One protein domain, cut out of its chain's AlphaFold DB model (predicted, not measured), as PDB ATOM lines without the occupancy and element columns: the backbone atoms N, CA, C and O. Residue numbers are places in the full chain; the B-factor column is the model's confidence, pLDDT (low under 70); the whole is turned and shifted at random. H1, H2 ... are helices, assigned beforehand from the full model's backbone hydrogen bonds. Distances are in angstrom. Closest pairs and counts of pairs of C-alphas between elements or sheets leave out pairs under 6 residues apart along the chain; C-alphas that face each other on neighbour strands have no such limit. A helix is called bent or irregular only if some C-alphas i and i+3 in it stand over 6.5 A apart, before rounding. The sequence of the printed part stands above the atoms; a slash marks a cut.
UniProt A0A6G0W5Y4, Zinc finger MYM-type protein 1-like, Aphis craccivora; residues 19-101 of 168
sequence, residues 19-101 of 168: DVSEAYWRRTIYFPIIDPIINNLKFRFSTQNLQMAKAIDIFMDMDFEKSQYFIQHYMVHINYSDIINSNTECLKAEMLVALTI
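AT A GLANCE: This is residues 19 to 101 of the 168 residues of the protein "Zinc finger MYM-type protein 1-like" of Aphis craccivora (UniProt A0A6G0W5Y4). Bent helix H1, then H2, make a long arm; at its far end H3 packs on H2, with H4 crosswise beyond. The printed part has 83 residues with four named helices, H1 to H4: all helix. It is extended, radius of gyration of the C-alphas 21.7 A, spanning 67 by 31 by 15 A.

IN THESE COORDINATES: H1, residues 19 to 44, assigned as one helix by its hydrogen bonds, is bent: C-alphas 28 and 31 are 6.9 A apart. Its arms are H1a, residues 19 to 28, beginning at C-alpha (-37.545, -38.184, 35.675), and H1b, residues 31 to 44. H2 is residues 47 to 60, H3 68 to 75, and H4 81 to 100, 29.5 A long, ending at C-alpha (-1.992, -68.728, -13.002).

HOW THE PARTS SIT: H1a and H1b stand at a steep tilt of 50 degrees. H2 and H3 touch, about perpendicular at 79 degrees; their closest C-alphas, Ala 55 and Phe 70, are 5.3 A apart. O i to N i+4 pairs are within hydrogen-bond range throughout H1a, H2 and H3, 9 of 10 in H1b, 14 of 16 in H4.

THE WHOLE: The printed part has no cut and no long link; pLDDT is under 70 at residues 19 and 74 to 87.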
ATOM      1  N   ASP A  19     -37.918 -38.939  36.882       60.22
ATOM      2  CA  ASP A  19     -37.545 -38.184  35.675       60.22
ATOM      3  C   ASP A  19     -36.243 -37.385  35.883       60.22
ATOM      4  O   ASP A  19     -35.355 -37.371  35.027       60.22
ATOM      5  N   VAL A  20     -36.051 -36.799  37.074       74.50
ATOM      6  CA  VAL A  20     -34.812 -36.082  37.433       74.50
ATOM      7  C   VAL A  20     -33.626 -37.039  37.570       74.50
ATOM      8  O   VAL A  20     -32.536 -36.757  37.060       74.50
ATOM      9  N   SER A  21     -33.828 -38.187  38.218       72.12
ATOM     10  CA  SER A  21     -32.799 -39.219  38.360       72.12
ATOM     11  C   SER A  21     -32.455 -39.845  37.003       72.12
ATOM     12  O   SER A  21     -31.278 -39.959  36.653       72.12
ATOM     13  N   GLU A  22     -33.449 -40.160  36.167       77.19
ATOM     14  CA  GLU A  22     -33.229 -40.673  34.810       77.19
ATOM     15  C   GLU A  22     -32.473 -39.653  33.944       77.19
ATOM     16  O   GLU A  22     -31.493 -40.010  33.279       77.19
ATOM     17  N   ALA A  23     -32.850 -38.373  33.995       80.38
ATOM     18  CA  ALA A  23     -32.147 -37.299  33.300       80.38
ATOM     19  C   ALA A  23     -30.691 -37.144  33.782       80.38
ATOM     20  O   ALA A  23     -29.789 -36.915  32.963       80.38
ATOM     21  N   TYR A  24     -30.441 -37.315  35.085       84.12
ATOM     22  CA  TYR A  24     -29.101 -37.299  35.672       84.12
ATOM     23  C   TYR A  24     -28.229 -38.446  35.145       84.12
ATOM     24  O   TYR A  24     -27.122 -38.197  34.653       84.12
ATOM     25  N   TRP A  25     -28.726 -39.688  35.164       82.75
ATOM     26  CA  TRP A  25     -27.988 -40.846  34.644       82.75
ATOM     27  C   TRP A  25     -27.775 -40.758  33.129       82.75
ATOM     28  O   TRP A  25     -26.686 -41.073  32.639       82.75
ATOM     29  N   ARG A  26     -28.773 -40.263  32.380       82.50
ATOM     30  CA  ARG A  26     -28.669 -40.014  30.933       82.50
ATOM     31  C   ARG A  26     -27.521 -39.071  30.601       82.50
ATOM     32  O   ARG A  26     -26.693 -39.394  29.753       82.50
ATOM     33  N   ARG A  27     -27.442 -37.930  31.290       81.06
ATOM     34  CA  ARG A  27     -26.435 -36.891  31.029       81.06
ATOM     35  C   ARG A  27     -25.039 -37.255  31.520       81.06
ATOM     36  O   ARG A  27     -24.064 -36.910  30.860       81.06
ATOM     37  N   THR A  28     -24.946 -37.929  32.660       83.56
ATOM     38  CA  THR A  28     -23.665 -38.132  33.355       83.56
ATOM     39  C   THR A  28     -22.978 -39.433  32.951       83.56
ATOM     40  O   THR A  28     -21.752 -39.496  32.960       83.56
ATOM     41  N   ILE A  29     -23.745 -40.466  32.584       80.88
ATOM     42  CA  ILE A  29     -23.201 -41.804  32.313       80.88
ATOM     43  C   ILE A  29     -23.555 -42.288  30.911       80.88
ATOM     44  O   ILE A  29     -22.657 -42.667  30.162       80.88
ATOM     45  N   TYR A  30     -24.831 -42.255  30.519       85.75
ATOM     46  CA  TYR A  30     -25.232 -42.858  29.245       85.75
ATOM     47  C   TYR A  30     -24.718 -42.086  28.023       85.75
ATOM     48  O   TYR A  30     -24.044 -42.691  27.195       85.75
ATOM     49  N   PHE A  31     -24.970 -40.776  27.894       87.94
ATOM     50  CA  PHE A  31     -24.504 -40.006  26.727       87.94
ATOM     51  C   PHE A  31     -22.971 -39.995  26.576       87.94
ATOM     52  O   PHE A  31     -22.500 -40.306  25.484       87.94
ATOM     53  N   PRO A  32     -22.162 -39.785  27.636       89.44
ATOM     54  CA  PRO A  32     -20.702 -39.825  27.522       89.44
ATOM     55  C   PRO A  32     -20.123 -41.170  27.075       89.44
ATOM     56  O   PRO A  32     -18.998 -41.198  26.587       89.44
ATOM     57  N   ILE A  33     -20.856 -42.277  27.238       88.12
ATOM     58  CA  ILE A  33     -20.439 -43.616  26.791       88.12
ATOM     59  C   ILE A  33     -21.007 -43.928  25.402       88.12
ATOM     60  O   ILE A  33     -20.291 -44.416  24.526       88.12
ATOM     61  N   ILE A  34     -22.287 -43.634  25.181       90.44
ATOM     62  CA  ILE A  34     -22.997 -43.954  23.941       90.44
ATOM     63  C   ILE A  34     -22.543 -43.046  22.791       90.44
ATOM     64  O   ILE A  34     -22.330 -43.547  21.687       90.44
ATOM     65  N   ASP A  35     -22.319 -41.753  23.021       90.75
ATOM     66  CA  ASP A  35     -21.897 -40.813  21.975       90.75
ATOM     67  C   ASP A  35     -20.544 -41.185  21.336       90.75
ATOM     68  O   ASP A  35     -20.461 -41.207  20.102       90.75
ATOM     69  N   PRO A  36     -19.490 -41.555  22.094       92.12
ATOM     70  CA  PRO A  36     -18.267 -42.087  21.505       92.12
ATOM     71  C   PRO A  36     -18.509 -43.358  20.697       92.12
ATOM     72  O   PRO A  36     -17.948 -43.495  19.611       92.12
ATOM     73  N   ILE A  37     -19.329 -44.293  21.186       91.38
ATOM     74  CA  ILE A  37     -19.622 -45.541  20.464       91.38
ATOM     75  C   ILE A  37     -20.318 -45.227  19.137       91.38
ATOM     76  O   ILE A  37     -19.900 -45.717  18.087       91.38
ATOM     77  N   ILE A  38     -21.324 -44.352  19.157       90.19
ATOM     78  CA  ILE A  38     -22.037 -43.898  17.959       90.19
ATOM     79  C   ILE A  38     -21.075 -43.203  16.991       90.19
ATOM     80  O   ILE A  38     -21.114 -43.480  15.791       90.19
ATOM     81  N   ASN A  39     -20.193 -42.334  17.483       90.75
ATOM     82  CA  ASN A  39     -19.216 -41.642  16.645       90.75
ATOM     83  C   ASN A  39     -18.213 -42.611  16.007       90.75
ATOM     84  O   ASN A  39     -17.936 -42.505  14.814       90.75
ATOM     85  N   ASN A  40     -17.733 -43.603  16.756       87.12
ATOM     86  CA  ASN A  40     -16.845 -44.638  16.228       87.12
ATOM     87  C   ASN A  40     -17.538 -45.515  15.178       87.12
ATOM     88  O   ASN A  40     -16.931 -45.846  14.162       87.12
ATOM     89  N   LEU A  41     -18.814 -45.859  15.376       88.44
ATOM     90  CA  LEU A  41     -19.596 -46.602  14.387       88.44
ATOM     91  C   LEU A  41     -19.815 -45.781  13.112       88.44
ATOM     92  O   LEU A  41     -19.595 -46.290  12.015       88.44
ATOM     93  N   LYS A  42     -20.174 -44.499  13.240       89.19
ATOM     94  CA  LYS A  42     -20.319 -43.582  12.096       89.19
ATOM     95  C   LYS A  42     -19.012 -43.418  11.325       89.19
ATOM     96  O   LYS A  42     -19.031 -43.387  10.098       89.19
ATOM     97  N   PHE A  43     -17.884 -43.354  12.031       86.94
ATOM     98  CA  PHE A  43     -16.569 -43.307  11.405       86.94
ATOM     99  C   PHE A  43     -16.249 -44.627  10.686       86.94
ATOM    100  O   PHE A  43     -15.946 -44.622   9.493       86.94
ATOM    101  N   ARG A  44     -16.390 -45.769  11.370       83.50
ATOM    102  CA  ARG A  44     -16.086 -47.105  10.830       83.50
ATOM    103  C   ARG A  44     -16.926 -47.461   9.601       83.50
ATOM    104  O   ARG A  44     -16.383 -48.025   8.658       83.50
ATOM    105  N   PHE A  45     -18.211 -47.109   9.594       84.44
ATOM    106  CA  PHE A  45     -19.149 -47.396   8.500       84.44
ATOM    107  C   PHE A  45     -19.414 -46.189   7.590       84.44
ATOM    108  O   PHE A  45     -20.448 -46.128   6.921       84.44
ATOM    109  N   SER A  46     -18.495 -45.224   7.546       87.88
ATOM    110  CA  SER A  46     -18.577 -44.123   6.587       87.88
ATOM    111  C   SER A  46     -18.533 -44.644   5.145       87.88
ATOM    112  O   SER A  46     -17.985 -45.710   4.855       87.88
ATOM    113  N   THR A  47     -19.100 -43.878   4.212       86.56
ATOM    114  CA  THR A  47     -19.139 -44.243   2.787       86.56
ATOM    115  C   THR A  47     -17.743 -44.475   2.210       86.56
ATOM    116  O   THR A  47     -17.552 -45.407   1.435       86.56
ATOM    117  N   GLN A  48     -16.761 -43.681   2.637       85.00
ATOM    118  CA  GLN A  48     -15.371 -43.788   2.201       85.00
ATOM    119  C   GLN A  48     -14.679 -45.042   2.758       85.00
ATOM    120  O   GLN A  48     -14.057 -45.784   2.001       85.00
ATOM    121  N   ASN A  49     -14.858 -45.353   4.048       85.25
ATOM    122  CA  ASN A  49     -14.301 -46.574   4.647       85.25
ATOM    123  C   ASN A  49     -14.943 -47.839   4.071       85.25
ATOM    124  O   ASN A  49     -14.268 -48.849   3.878       85.25
ATOM    125  N   LEU A  50     -16.233 -47.779   3.734       86.38
ATOM    126  CA  LEU A  50     -16.921 -48.864   3.044       86.38
ATOM    127  C   LEU A  50     -16.386 -49.069   1.620       86.38
ATOM    128  O   LEU A  50     -16.194 -50.209   1.203       86.38
ATOM    129  N   GLN A  51     -16.151 -47.987   0.870       84.94
ATOM    130  CA  GLN A  51     -15.539 -48.058  -0.462       84.94
ATOM    131  C   GLN A  51     -14.132 -48.660  -0.395       84.94
ATOM    132  O   GLN A  51     -13.811 -49.543  -1.186       84.94
ATOM    133  N   MET A  52     -13.338 -48.256   0.596       84.69
ATOM    134  CA  MET A  52     -12.003 -48.802   0.831       84.69
ATOM    135  C   MET A  52     -12.040 -50.291   1.193       84.69
ATOM    136  O   MET A  52     -11.311 -51.082   0.606       84.69
ATOM    137  N   ALA A  53     -12.927 -50.696   2.105       84.50
ATOM    138  CA  ALA A  53     -13.086 -52.097   2.490       84.50
ATOM    139  C   ALA A  53     -13.471 -52.985   1.296       84.50
ATOM    140  O   ALA A  53     -12.906 -54.059   1.123       84.50
ATOM    141  N   LYS A  54     -14.379 -52.508   0.433       85.06
ATOM    142  CA  LYS A  54     -14.736 -53.201  -0.813       85.06
ATOM    143  C   LYS A  54     -13.557 -53.294  -1.779       85.06
ATOM    144  O   LYS A  54     -13.363 -54.328  -2.399       85.06
ATOM    145  N   ALA A  55     -12.771 -52.230  -1.912       84.88
ATOM    146  CA  ALA A  55     -11.613 -52.226  -2.798       84.88
ATOM    147  C   ALA A  55     -10.489 -53.164  -2.310       84.88
ATOM    148  O   ALA A  55      -9.807 -53.759  -3.138       84.88
ATOM    149  N   ILE A  56     -10.335 -53.342  -0.991       83.06
ATOM    150  CA  ILE A  56      -9.424 -54.336  -0.396       83.06
ATOM    151  C   ILE A  56      -9.888 -55.758  -0.708       83.06
ATOM    152  O   ILE A  56      -9.073 -56.588  -1.090       83.06
ATOM    153  N   ASP A  57     -11.182 -56.037  -0.565       85.12
ATOM    154  CA  ASP A  57     -11.755 -57.354  -0.872       85.12
ATOM    155  C   ASP A  57     -11.481 -57.739  -2.336       85.12
ATOM    156  O   ASP A  57     -10.904 -58.779  -2.637       85.12
ATOM    157  N   ILE A  58     -11.737 -56.796  -3.244       83.81
ATOM    158  CA  ILE A  58     -11.441 -56.917  -4.677       83.81
ATOM    159  C   ILE A  58      -9.937 -57.106  -4.952       83.81
ATOM    160  O   ILE A  58      -9.554 -57.833  -5.869       83.81
ATOM    161  N   PHE A  59      -9.069 -56.447  -4.178       83.19
ATOM    162  CA  PHE A  59      -7.621 -56.623  -4.286       83.19
ATOM    163  C   PHE A  59      -7.181 -58.028  -3.851       83.19
ATOM    164  O   PHE A  59      -6.321 -58.625  -4.496       83.19
ATOM    165  N   MET A  60      -7.792 -58.579  -2.796       81.88
ATOM    166  CA  MET A  60      -7.535 -59.948  -2.330       81.88
ATOM    167  C   MET A  60      -8.004 -60.998  -3.345       81.88
ATOM    168  O   MET A  60      -7.340 -62.022  -3.502       81.88
ATOM    169  N   ASP A  61      -9.066 -60.705  -4.100       83.12
ATOM    170  CA  ASP A  61      -9.502 -61.491  -5.267       83.12
ATOM    171  C   ASP A  61      -8.566 -61.359  -6.487       83.12
ATOM    172  O   ASP A  61      -8.810 -61.944  -7.544       83.12
ATOM    173  N   MET A  62      -7.473 -60.609  -6.348       77.81
ATOM    174  CA  MET A  62      -6.474 -60.347  -7.381       77.81
ATOM    175  C   MET A  62      -7.022 -59.667  -8.652       77.81
ATOM    176  O   MET A  62      -6.429 -59.777  -9.729       77.81
ATOM    177  N   ASP A  63      -8.109 -58.896  -8.542       80.31
ATOM    178  CA  ASP A  63      -8.650 -58.103  -9.650       80.31
ATOM    179  C   ASP A  63      -8.020 -56.701  -9.669       80.31
ATOM    180  O   ASP A  63      -8.400 -55.790  -8.925       80.31
ATOM    181  N   PHE A  64      -7.026 -56.520 -10.538       75.56
ATOM    182  CA  PHE A  64      -6.283 -55.267 -10.658       75.56
ATOM    183  C   PHE A  64      -7.143 -54.082 -11.151       75.56
ATOM    184  O   PHE A  64      -6.996 -52.967 -10.654       75.56
ATOM    185  N   GLU A  65      -8.058 -54.288 -12.106       75.88
ATOM    186  CA  GLU A  65      -8.841 -53.184 -12.689       75.88
ATOM    187  C   GLU A  65      -9.810 -52.588 -11.672       75.88
ATOM    188  O   GLU A  65      -9.936 -51.369 -11.546       75.88
ATOM    189  N   LYS A  66     -10.483 -53.450 -10.907       75.88
ATOM    190  CA  LYS A  66     -11.453 -52.998  -9.909       75.88
ATOM    191  C   LYS A  66     -10.796 -52.542  -8.601       75.88
ATOM    192  O   LYS A  66     -11.380 -51.728  -7.886       75.88
ATOM    193  N   SER A  67      -9.587 -53.018  -8.290       77.44
ATOM    194  CA  SER A  67      -8.827 -52.603  -7.101       77.44
ATOM    195  C   SER A  67      -8.100 -51.263  -7.263       77.44
ATOM    196  O   SER A  67      -7.517 -50.767  -6.297       77.44
ATOM    197  N   GLN A  68      -8.203 -50.605  -8.429       74.50
ATOM    198  CA  GLN A  68      -7.583 -49.298  -8.668       74.50
ATOM    199  C   GLN A  68      -7.939 -48.251  -7.612       74.50
ATOM    200  O   GLN A  68      -7.091 -47.440  -7.265       74.50
ATOM    201  N   TYR A  69      -9.148 -48.286  -7.044       77.06
ATOM    202  CA  TYR A  69      -9.520 -47.376  -5.957       77.06
ATOM    203  C   TYR A  69      -8.612 -47.535  -4.725       77.06
ATOM    204  O   TYR A  69      -8.148 -46.538  -4.180       77.06
ATOM    205  N   PHE A  70      -8.320 -48.773  -4.311       78.00
ATOM    206  CA  PHE A  70      -7.424 -49.072  -3.185       78.00
ATOM    207  C   PHE A  70      -5.980 -48.668  -3.501       78.00
ATOM    208  O   PHE A  70      -5.330 -47.975  -2.716       78.00
ATOM    209  N   ILE A  71      -5.520 -49.064  -4.686       74.75
ATOM    210  CA  ILE A  71      -4.187 -48.802  -5.229       74.75
ATOM    211  C   ILE A  71      -3.940 -47.286  -5.277       74.75
ATOM    212  O   ILE A  71      -3.034 -46.782  -4.620       74.75
ATOM    213  N   GLN A  72      -4.827 -46.529  -5.926       74.81
ATOM    214  CA  GLN A  72      -4.776 -45.069  -6.009       74.81
ATOM    215  C   GLN A  72      -4.826 -44.415  -4.621       74.81
ATOM    216  O   GLN A  72      -4.052 -43.502  -4.349       74.81
ATOM    217  N   HIS A  73      -5.711 -44.879  -3.732       75.94
ATOM    218  CA  HIS A  73      -5.873 -44.302  -2.397       75.94
ATOM    219  C   HIS A  73      -4.593 -44.405  -1.554       75.94
ATOM    220  O   HIS A  73      -4.200 -43.427  -0.922       75.94
ATOM    221  N   TYR A  74      -3.900 -45.548  -1.587       68.62
ATOM    222  CA  TYR A  74      -2.605 -45.704  -0.913       68.62
ATOM    223  C   TYR A  74      -1.454 -45.010  -1.659       68.62
ATOM    224  O   TYR A  74      -0.515 -44.525  -1.029       68.62
ATOM    225  N   MET A  75      -1.524 -44.927  -2.991       62.12
ATOM    226  CA  MET A  75      -0.443 -44.393  -3.829       62.12
ATOM    227  C   MET A  75      -0.409 -42.865  -3.912       62.12
ATOM    228  O   MET A  75       0.659 -42.304  -4.135       62.12
ATOM    229  N   VAL A  76      -1.525 -42.171  -3.658       62.00
ATOM    230  CA  VAL A  76      -1.595 -40.693  -3.632       62.00
ATOM    231  C   VAL A  76      -0.705 -40.069  -2.542       62.00
ATOM    232  O   VAL A  76      -0.299 -38.916  -2.667       62.00
ATOM    233  N   HIS A  77      -0.338 -40.814  -1.494       56.72
ATOM    234  CA  HIS A  77       0.501 -40.300  -0.406       56.72
ATOM    235  C   HIS A  77       2.011 -40.268  -0.712       56.72
ATOM    236  O   HIS A  77       2.765 -39.674   0.061       56.72
ATOM    237  N   ILE A  78       2.471 -40.861  -1.820       56.41
ATOM    238  CA  ILE A  78       3.898 -40.951  -2.162       56.41
ATOM    239  C   ILE A  78       4.149 -40.191  -3.470       56.41
ATOM    240  O   ILE A  78       3.676 -40.550  -4.541       56.41
ATOM    241  N   ASN A  79       4.889 -39.093  -3.372       55.22
ATOM    242  CA  ASN A  79       5.011 -38.066  -4.406       55.22
ATOM    243  C   ASN A  79       6.152 -38.373  -5.406       55.22
ATOM    244  O   ASN A  79       7.149 -37.659  -5.431       55.22
ATOM    245  N   TYR A  80       6.042 -39.452  -6.196       55.44
ATOM    246  CA  TYR A  80       7.017 -39.805  -7.251       55.44
ATOM    247  C   TYR A  80       6.349 -40.502  -8.450       55.44
ATOM    248  O   TYR A  80       6.379 -41.723  -8.574       55.44
ATOM    249  N   SER A  81       5.764 -39.729  -9.365       55.97
ATOM    250  CA  SER A  81       4.984 -40.213 -10.520       55.97
ATOM    251  C   SER A  81       5.682 -41.254 -11.413       55.97
ATOM    252  O   SER A  81       5.007 -42.109 -11.982       55.97
ATOM    253  N   ASP A  82       7.014 -41.236 -11.508       58.75
ATOM    254  CA  ASP A  82       7.746 -42.057 -12.487       58.75
ATOM    255  C   ASP A  82       8.186 -43.429 -11.944       58.75
ATOM    256  O   ASP A  82       8.227 -44.408 -12.685       58.75
ATOM    257  N   ILE A  83       8.452 -43.538 -10.637       56.97
ATOM    258  CA  ILE A  83       8.774 -44.816  -9.962       56.97
ATOM    259  C   ILE A  83       7.492 -45.634  -9.714       56.97
ATOM    260  O   ILE A  83       7.519 -46.853  -9.560       56.97
ATOM    261  N   ILE A  84       6.342 -44.962  -9.691       57.16
ATOM    262  CA  ILE A  84       5.046 -45.543  -9.337       57.16
ATOM    263  C   ILE A  84       4.411 -46.284 -10.523       57.16
ATOM    264  O   ILE A  84       3.845 -47.362 -10.334       57.16
ATOM    265  N   ASN A  85       4.560 -45.774 -11.750       60.78
ATOM    266  CA  ASN A  85       4.050 -46.451 -12.948       60.78
ATOM    267  C   ASN A  85       4.747 -47.799 -13.192       60.78
ATOM    268  O   ASN A  85       4.086 -48.781 -13.521       60.78
ATOM    269  N   SER A  86       6.062 -47.888 -12.962       61.69
ATOM    270  CA  SER A  86       6.795 -49.155 -13.090       61.69
ATOM    271  C   SER A  86       6.406 -50.172 -12.010       61.69
ATOM    272  O   SER A  86       6.283 -51.360 -12.304       61.69
ATOM    273  N   ASN A  87       6.147 -49.716 -10.781       68.81
ATOM    274  CA  ASN A  87       5.722 -50.584  -9.682       68.81
ATOM    275  C   ASN A  87       4.292 -51.124  -9.878       68.81
ATOM    276  O   ASN A  87       3.992 -52.265  -9.545       68.81
ATOM    277  N   THR A  88       3.416 -50.325 -10.487       72.56
ATOM    278  CA  THR A  88       2.028 -50.716 -10.770       72.56
ATOM    279  C   THR A  88       1.952 -51.856 -11.790       72.56
ATOM    280  O   THR A  88       1.223 -52.828 -11.590       72.56
ATOM    281  N   GLU A  89       2.755 -51.783 -12.854       74.62
ATOM    282  CA  GLU A  89       2.864 -52.868 -13.838       74.62
ATOM    283  C   GLU A  89       3.505 -54.128 -13.235       74.62
ATOM    284  O   GLU A  89       3.091 -55.244 -13.554       74.62
ATOM    285  N   CYS A  90       4.465 -53.966 -12.316       79.94
ATOM    286  CA  CYS A  90       5.057 -55.082 -11.576       79.94
ATOM    287  C   CYS A  90       4.019 -55.792 -10.697       79.94
ATOM    288  O   CYS A  90       3.870 -57.009 -10.783       79.94
ATOM    289  N   LEU A  91       3.238 -55.032  -9.925       80.50
ATOM    290  CA  LEU A  91       2.160 -55.554  -9.085       80.50
ATOM    291  C   LEU A  91       1.130 -56.332  -9.914       80.50
ATOM    292  O   LEU A  91       0.736 -57.440  -9.556       80.50
ATOM    293  N   LYS A  92       0.734 -55.782 -11.066       81.94
ATOM    294  CA  LYS A  92      -0.171 -56.460 -11.997       81.94
ATOM    295  C   LYS A  92       0.421 -57.780 -12.501       81.94
ATOM    296  O   LYS A  92      -0.285 -58.786 -12.549       81.94
ATOM    297  N   ALA A  93       1.704 -57.797 -12.867       82.94
ATOM    298  CA  ALA A  93       2.382 -59.010 -13.311       82.94
ATOM    299  C   ALA A  93       2.458 -60.071 -12.197       82.94
ATOM    300  O   ALA A  93       2.179 -61.241 -12.455       82.94
ATOM    301  N   GLU A  94       2.766 -59.675 -10.962       84.12
ATOM    302  CA  GLU A  94       2.802 -60.574  -9.803       84.12
ATOM    303  C   GLU A  94       1.431 -61.196  -9.510       84.12
ATOM    304  O   GLU A  94       1.334 -62.411  -9.331       84.12
ATOM    305  N   MET A  95       0.360 -60.396  -9.545       84.50
ATOM    306  CA  MET A  95      -1.015 -60.880  -9.362       84.50
ATOM    307  C   MET A  95      -1.410 -61.886 -10.455       84.50
ATOM    308  O   MET A  95      -2.001 -62.924 -10.163       84.50
ATOM    309  N   LEU A  96      -1.029 -61.637 -11.714       84.00
ATOM    310  CA  LEU A  96      -1.278 -62.571 -12.819       84.00
ATOM    311  C   LEU A  96      -0.519 -63.894 -12.648       84.00
ATOM    312  O   LEU A  96      -1.070 -64.968 -12.905       84.00
ATOM    313  N   VAL A  97       0.736 -63.841 -12.199       86.56
ATOM    314  CA  VAL A  97       1.520 -65.050 -11.909       86.56
ATOM    315  C   VAL A  97       0.876 -65.834 -10.762       86.56
ATOM    316  O   VAL A  97       0.684 -67.041 -10.882       86.56
ATOM    317  N   ALA A  98       0.462 -65.164  -9.689       84.62
ATOM    318  CA  ALA A  98      -0.211 -65.811  -8.565       84.62
ATOM    319  C   ALA A  98      -1.545 -66.470  -8.969       84.62
ATOM    320  O   ALA A  98      -1.832 -67.579  -8.518       84.62
ATOM    321  N   LEU A  99      -2.323 -65.847  -9.862       83.81
ATOM    322  CA  LEU A  99      -3.589 -66.397 -10.365       83.81
ATOM    323  C   LEU A  99      -3.394 -67.613 -11.292       83.81
ATOM    324  O   LEU A  99      -4.255 -68.489 -11.372       83.81
ATOM    325  N   THR A 100      -2.280 -67.659 -12.027       84.12
ATOM    326  CA  THR A 100      -1.992 -68.728 -13.002       84.12
ATOM    327  C   THR A 100      -1.329 -69.950 -12.378       84.12
ATOM    328  O   THR A 100      -1.438 -71.048 -12.931       84.12
ATOM    329  N   ILE A 101      -0.666 -69.799 -11.228       83.44
ATOM    330  CA  ILE A 101      -0.102 -70.934 -10.500       83.44
ATOM    331  C   ILE A 101      -1.253 -71.782  -9.936       83.44
ATOM    332  O   ILE A 101      -2.069 -71.294  -9.153       83.44
TER     333      ILE A 101